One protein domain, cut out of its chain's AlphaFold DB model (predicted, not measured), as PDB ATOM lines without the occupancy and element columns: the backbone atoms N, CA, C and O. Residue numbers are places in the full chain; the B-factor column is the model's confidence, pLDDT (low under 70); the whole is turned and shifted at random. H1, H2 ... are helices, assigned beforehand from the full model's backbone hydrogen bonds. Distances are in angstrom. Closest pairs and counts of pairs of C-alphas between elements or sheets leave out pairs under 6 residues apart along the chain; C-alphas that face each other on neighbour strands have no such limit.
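AT A GLANCE: This is residues 14 to 66 of the 156 residues of the protein "DUF3015 family protein" of Fibrobacteres bacterium (UniProt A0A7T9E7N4). A short helix, H1, and a longer one, H2, lie side by side as a helical hairpin, and a third short helix, H3, follows past the end of H2, so that H2 and H3 make an arc. Residues 14 to 27, a long stretch with no named element, run before H1 and come in from the rim of the model to its middle, their C-alphas lying 2 to 14 A from the mean of all C-alphas. The printed part has 53 residues with three named helices, H1, H2 and H3 in chain order, and no named strand. The class is all helix, though under half of the residues, 24 of 53, are in named elements. The whole is compact, with a radius of gyration of the C-alphas of 9.7 A and spans of 28 by 21 by 14 A.

IN THESE COORDINATES: The printed part begins at Ser 14, with its C-alpha at (110.388, 271.358, 246.826). H1 is residues 28 to 33, 8.6 A long from first to last C-alpha, and begins at C-alpha 28 at (109.684, 266.612, 236.099). H2 is residues 40 to 50, 15.5 A long. H3 is residues 53 to 59, 9.8 A long, and ends at C-alpha 59 at (105.540, 261.006, 247.060).

HOW THE PARTS SIT: H1 and H2 form a helical hairpin and touch, the closest C-alphas being those of Gly 29 and Ala 44, 4.2 A apart. They run opposite ways at a shallow tilt of 17 degrees. H2 and H3 meet only through their link and are near each other. H1 and H3 are close but not clearly touching, with the closest C-alphas, Val 28 and Gln 53, 7.8 A apart. They run opposite ways at a steep tilt of 56 degrees. In H1, H2 and H3 every O i to N i+4 pair is within hydrogen-bond range.

THE WHOLE: The two C-alphas farthest apart are those of Gly 38 and Thr 59, at 28.2 A. The printed part has no cut. The link from H1 to H2 is short and that from H2 to H3 is tight. The mean pLDDT of the printed part is 83.3, and it is under 70 at residues 14 to 20 and residue 66.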
ATOM      1  N   SER A  14     111.827 271.610 246.841       45.56
ATOM      2  CA  SER A  14     110.388 271.358 246.826       45.56
ATOM      3  C   SER A  14     109.683 272.589 246.261       45.56
ATOM      4  O   SER A  14     109.112 273.395 246.991       45.56
ATOM      5  N   PHE A  15     109.765 272.769 244.946       45.88
ATOM      6  CA  PHE A  15     108.900 273.687 244.231       45.88
ATOM      7  C   PHE A  15     107.536 273.006 244.114       45.88
ATOM      8  O   PHE A  15     107.299 272.208 243.205       45.88
ATOM      9  N   ALA A  16     106.652 273.277 245.074       46.41
ATOM     10  CA  ALA A  16     105.221 273.058 244.904       46.41
ATOM     11  C   ALA A  16     104.722 274.094 243.887       46.41
ATOM     12  O   ALA A  16     104.226 275.163 244.233       46.41
ATOM     13  N   SER A  17     104.991 273.821 242.614       49.75
ATOM     14  CA  SER A  17     104.499 274.611 241.499       49.75
ATOM     15  C   SER A  17     103.180 273.997 241.056       49.75
ATOM     16  O   SER A  17     103.183 272.858 240.588       49.75
ATOM     17  N   ALA A  18     102.090 274.765 241.114       54.94
ATOM     18  CA  ALA A  18     100.818 274.459 240.447       54.94
ATOM     19  C   ALA A  18     100.962 274.603 238.914       54.94
ATOM     20  O   ALA A  18     100.213 275.314 238.245       54.94
ATOM     21  N   ALA A  19     102.020 274.017 238.356       59.53
ATOM     22  CA  ALA A  19     102.319 274.071 236.942       59.53
ATOM     23  C   ALA A  19     101.348 273.141 236.217       59.53
ATOM     24  O   ALA A  19     101.399 271.923 236.415       59.53
ATOM     25  N   LYS A  20     100.486 273.726 235.376       68.06
ATOM     26  CA  LYS A  20      99.617 272.995 234.452       68.06
ATOM     27  C   LYS A  20     100.463 272.014 233.636       68.06
ATOM     28  O   LYS A  20     101.533 272.365 233.139       68.06
ATOM     29  N   TYR A  21      99.999 270.773 233.532       80.69
ATOM     30  CA  TYR A  21     100.628 269.748 232.709       80.69
ATOM     31  C   TYR A  21      99.746 269.408 231.507       80.69
ATOM     32  O   TYR A  21      98.520 269.423 231.592       80.69
ATOM     33  N   GLY A  22     100.385 269.119 230.373       79.75
ATOM     34  CA  GLY A  22      99.701 268.706 229.150       79.75
ATOM     35  C   GLY A  22      99.369 267.211 229.139       79.75
ATOM     36  O   GLY A  22      99.267 266.551 230.172       79.75
ATOM     37  N   THR A  23      99.254 266.638 227.941       85.44
ATOM     38  CA  THR A  23      98.949 265.208 227.755       85.44
ATOM     39  C   THR A  23     100.016 264.262 228.319       85.44
ATOM     40  O   THR A  23      99.736 263.082 228.506       85.44
ATOM     41  N   ALA A  24     101.218 264.758 228.631       88.62
ATOM     42  CA  ALA A  24     102.279 263.995 229.286       88.62
ATOM     43  C   ALA A  24     102.006 263.648 230.765       88.62
ATOM     44  O   ALA A  24     102.778 262.886 231.356       88.62
ATOM     45  N   GLY A  25     100.941 264.195 231.363       86.12
ATOM     46  CA  GLY A  25     100.626 264.032 232.786       86.12
ATOM     47  C   GLY A  25     101.569 264.831 233.682       86.12
ATOM     48  O   GLY A  25     102.326 265.657 233.196       86.12
ATOM     49  N   CYS A  26     101.545 264.610 234.989       89.25
ATOM     50  CA  CYS A  26     102.427 265.294 235.936       89.25
ATOM     51  C   CYS A  26     103.856 264.701 235.938       89.25
ATOM     52  O   CYS A  26     104.059 263.550 235.534       89.25
ATOM     53  N   GLY A  27     104.842 265.458 236.421       90.44
ATOM     54  CA  GLY A  27     106.224 265.015 236.609       90.44
ATOM     55  C   GLY A  27     107.268 266.070 236.234       90.44
ATOM     56  O   GLY A  27     106.964 267.177 235.794       90.44
ATOM     57  N   VAL A  28     108.549 265.709 236.379       91.06
ATOM     58  CA  VAL A  28     109.684 266.612 236.099       91.06
ATOM     59  C   VAL A  28     109.721 267.070 234.639       91.06
ATOM     60  O   VAL A  28     110.026 268.226 234.365       91.06
ATOM     61  N   GLY A  29     109.383 266.197 233.693       91.38
ATOM     62  CA  GLY A  29     109.226 266.573 232.290       91.38
ATOM     63  C   GLY A  29     108.172 267.661 232.120       91.38
ATOM     64  O   GLY A  29     108.403 268.641 231.423       91.38
ATOM     65  N   SER A  30     107.055 267.560 232.825       89.50
ATOM     66  CA  SER A  30     105.987 268.561 232.766       89.50
ATOM     67  C   SER A  30     106.380 269.881 233.426       89.50
ATOM     68  O   SER A  30     105.986 270.937 232.948       89.50
ATOM     69  N   LEU A  31     107.235 269.853 234.451       89.38
ATOM     70  CA  LEU A  31     107.850 271.064 235.004       89.38
ATOM     71  C   LEU A  31     108.819 271.751 234.028       89.38
ATOM     72  O   LEU A  31     108.939 272.973 234.049       89.38
ATOM     73  N   VAL A  32     109.518 270.983 233.187       90.69
ATOM     74  CA  VAL A  32     110.507 271.510 232.227       90.69
ATOM     75  C   VAL A  32     109.852 271.996 230.932       90.69
ATOM     76  O   VAL A  32     110.247 273.029 230.397       90.69
ATOM     77  N   PHE A  33     108.870 271.256 230.417       91.12
ATOM     78  CA  PHE A  33     108.261 271.494 229.103       91.12
ATOM     79  C   PHE A  33     106.852 272.108 229.173       91.12
ATOM     80  O   PHE A  33     106.346 272.586 228.157       91.12
ATOM     81  N   GLY A  34     106.214 272.119 230.347       86.75
ATOM     82  CA  GLY A  34     104.881 272.687 230.555       86.75
ATOM     83  C   GLY A  34     103.749 271.941 229.835       86.75
ATOM     84  O   GLY A  34     103.822 270.744 229.541       86.75
ATOM     85  N   ASP A  35     102.682 272.677 229.528       84.88
ATOM     86  CA  ASP A  35     101.453 272.209 228.874       84.88
ATOM     87  C   ASP A  35     101.419 272.478 227.356       84.88
ATOM     88  O   ASP A  35     100.374 272.373 226.709       84.88
ATOM     89  N   GLN A  36     102.574 272.786 226.758       85.44
ATOM     90  CA  GLN A  36     102.692 273.067 225.328       85.44
ATOM     91  C   GLN A  36     102.124 271.920 224.479       85.44
ATOM     92  O   GLN A  36     102.502 270.761 224.648       85.44
ATOM     93  N   LYS A  37     101.242 272.233 223.524       84.69
ATOM     94  CA  LYS A  37     100.608 271.228 222.653       84.69
ATOM     95  C   LYS A  37     101.601 270.650 221.629       84.69
ATOM     96  O   LYS A  37     102.487 271.346 221.139       84.69
ATOM     97  N   GLY A  38     101.398 269.389 221.238       89.25
ATOM     98  CA  GLY A  38     102.115 268.742 220.130       89.25
ATOM     99  C   GLY A  38     103.287 267.852 220.556       89.25
ATOM    100  O   GLY A  38     103.329 267.349 221.675       89.25
ATOM    101  N   MET A  39     104.242 267.634 219.644       94.38
ATOM    102  CA  MET A  39     105.328 266.645 219.796       94.38
ATOM    103  C   MET A  39     106.224 266.878 221.020       94.38
ATOM    104  O   MET A  39     106.860 265.944 221.500       94.38
ATOM    105  N   ILE A  40     106.250 268.098 221.559       93.56
ATOM    106  CA  ILE A  40     106.977 268.420 222.790       93.56
ATOM    107  C   ILE A  40     106.473 267.607 223.996       93.56
ATOM    108  O   ILE A  40     107.264 267.235 224.859       93.56
ATOM    109  N   GLN A  41     105.195 267.202 224.001       92.69
ATOM    110  CA  GLN A  41     104.637 266.322 225.032       92.69
ATOM    111  C   GLN A  41     105.242 264.910 224.998       92.69
ATOM    112  O   GLN A  41     105.277 264.239 226.026       92.69
ATOM    113  N   ILE A  42     105.796 264.463 223.863       94.44
ATOM    114  CA  ILE A  42     106.524 263.183 223.784       94.44
ATOM    115  C   ILE A  42     107.830 263.268 224.583       94.44
ATOM    116  O   ILE A  42     108.205 262.327 225.283       94.44
ATOM    117  N   LEU A  43     108.520 264.409 224.522       95.25
ATOM    118  CA  LEU A  43     109.718 264.642 225.331       95.25
ATOM    119  C   LEU A  43     109.364 264.794 226.810       95.25
ATOM    120  O   LEU A  43     110.062 264.233 227.657       95.25
ATOM    121  N   ALA A  44     108.253 265.465 227.119       93.81
ATOM    122  CA  ALA A  44     107.753 265.570 228.483       93.81
ATOM    123  C   ALA A  44     107.433 264.191 229.082       93.81
ATOM    124  O   ALA A  44     107.970 263.859 230.137       93.81
ATOM    125  N   VAL A  45     106.672 263.337 228.385       93.94
ATOM    126  CA  VAL A  45     106.332 261.995 228.892       93.94
ATOM    127  C   VAL A  45     107.558 261.083 228.980       93.94
ATOM    128  O   VAL A  45     107.711 260.355 229.957       93.94
ATOM    129  N   THR A  46     108.486 261.171 228.021       95.00
ATOM    130  CA  THR A  46     109.748 260.408 228.061       95.00
ATOM    131  C   THR A  46     110.580 260.809 229.279       95.00
ATOM    132  O   THR A  46     111.107 259.950 229.985       95.00
ATOM    133  N   THR A  47     110.647 262.110 229.570       94.12
ATOM    134  CA  THR A  47     111.369 262.651 230.729       94.12
ATOM    135  C   THR A  47     110.685 262.263 232.041       94.12
ATOM    136  O   THR A  47     111.367 261.839 232.972       94.12
ATOM    137  N   ASN A  48     109.349 262.317 232.107       94.00
ATOM    138  CA  ASN A  48     108.569 261.849 233.257       94.00
ATOM    139  C   ASN A  48     108.844 260.369 233.543       94.00
ATOM    140  O   ASN A  48     109.137 259.995 234.679       94.00
ATOM    141  N   GLN A  49     108.790 259.525 232.511       92.06
ATOM    142  CA  GLN A  49     108.980 258.090 232.673       92.06
ATOM    143  C   GLN A  49     110.412 257.750 233.098       92.06
ATOM    144  O   GLN A  49     110.599 256.923 233.991       92.06
ATOM    145  N   TYR A  50     111.406 258.409 232.495       94.31
ATOM    146  CA  TYR A  50     112.818 258.200 232.810       94.31
ATOM    147  C   TYR A  50     113.169 258.624 234.241       94.31
ATOM    148  O   TYR A  50     113.939 257.943 234.915       94.31
ATOM    149  N   LEU A  51     112.578 259.720 234.726       92.88
ATOM    150  CA  LEU A  51     112.833 260.262 236.064       92.88
ATOM    151  C   LEU A  51     111.905 259.701 237.153       92.88
ATOM    152  O   LEU A  51     111.931 260.178 238.284       92.88
ATOM    153  N   GLY A  52     111.108 258.674 236.845       89.56
ATOM    154  CA  GLY A  52     110.282 257.992 237.839       89.56
ATOM    155  C   GLY A  52     109.011 258.760 238.199       89.56
ATOM    156  O   GLY A  52     108.799 259.152 239.349       89.56
ATOM    157  N   GLN A  53     108.120 258.923 237.221       89.69
ATOM    158  CA  GLN A  53     106.797 259.514 237.423       89.69
ATOM    159  C   GLN A  53     106.003 258.817 238.541       89.69
ATOM    160  O   GLN A  53     105.408 259.485 239.375       89.69
ATOM    161  N   THR A  54     106.044 257.484 238.626       88.75
ATOM    162  CA  THR A  54     105.321 256.727 239.662       88.75
ATOM    163  C   THR A  54     105.778 257.086 241.072       88.75
ATOM    164  O   THR A  54     104.952 257.231 241.972       88.75
ATOM    165  N   SER A  55     107.088 257.259 241.266       88.12
ATOM    166  CA  SER A  55     107.634 257.729 242.536       88.12
ATOM    167  C   SER A  55     107.151 259.143 242.818       88.12
ATOM    168  O   SER A  55     106.666 259.378 243.912       88.12
ATOM    169  N   SER A  56     107.169 260.024 241.811       86.62
ATOM    170  CA  SER A  56     106.666 261.396 241.945       86.62
ATOM    171  C   SER A  56     105.183 261.454 242.325       86.62
ATOM    172  O   SER A  56     104.819 262.259 243.173       86.62
ATOM    173  N   ILE A  57     104.342 260.577 241.763       86.06
ATOM    174  CA  ILE A  57     102.927 260.426 242.142       86.06
ATOM    175  C   ILE A  57     102.807 259.931 243.583       86.06
ATOM    176  O   ILE A  57     102.051 260.484 244.371       86.06
ATOM    177  N   THR A  58     103.573 258.900 243.942       82.25
ATOM    178  CA  THR A  58     103.501 258.283 245.275       82.25
ATOM    179  C   THR A  58     103.958 259.244 246.370       82.25
ATOM    180  O   THR A  58     103.407 259.239 247.466       82.25
ATOM    181  N   THR A  59     104.977 260.057 246.094       85.12
ATOM    182  CA  THR A  59     105.540 261.006 247.060       85.12
ATOM    183  C   THR A  59     104.902 262.385 246.996       85.12
ATOM    184  O   THR A  59     105.254 263.228 247.817       85.12
ATOM    185  N   GLY A  60     104.002 262.643 246.043       80.19
ATOM    186  CA  GLY A  60     103.409 263.965 245.879       80.19
ATOM    187  C   GLY A  60     104.444 265.026 245.487       80.19
ATOM    188  O   GLY A  60     104.525 266.067 246.127       80.19
ATOM    189  N   THR A  61     105.319 264.760 244.514       84.56
ATOM    190  CA  THR A  61     106.408 265.682 244.120       84.56
ATOM    191  C   THR A  61     106.367 266.019 242.638       84.56
ATOM    192  O   THR A  61     105.683 265.367 241.859       84.56
ATOM    193  N   SER A  62     107.164 267.001 242.211       86.00
ATOM    194  CA  SER A  62     107.365 267.309 240.788       86.00
ATOM    195  C   SER A  62     106.065 267.650 240.045       86.00
ATOM    196  O   SER A  62     105.857 267.122 238.964       86.00
ATOM    197  N   ASN A  63     105.192 268.463 240.653       80.88
ATOM    198  CA  ASN A  63     103.800 268.747 240.250       80.88
ATOM    199  C   ASN A  63     102.841 267.542 240.164       80.88
ATOM    200  O   ASN A  63     101.685 267.716 239.790       80.88
ATOM    201  N   CYS A  64     103.281 266.334 240.538       83.44
ATOM    202  CA  CYS A  64     102.399 265.193 240.794       83.44
ATOM    203  C   CYS A  64     101.836 265.249 242.210       83.44
ATOM    204  O   CYS A  64     101.955 264.301 242.979       83.44
ATOM    205  N   THR A  65     101.280 266.388 242.574       75.62
ATOM    206  CA  THR A  65     100.727 266.655 243.891       75.62
ATOM    207  C   THR A  65      99.209 266.559 243.843       75.62
ATOM    208  O   THR A  65      98.571 266.872 242.836       75.62
ATOM    209  N   GLU A  66      98.606 266.151 244.956       65.25
ATOM    210  CA  GLU A  66      97.168 266.307 245.181       65.25
ATOM    211  C   GLU A  66      96.853 267.760 245.567       65.25
ATOM    212  O   GLU A  66      96.296 268.042 246.626       65.25
TER     213      GLU A  66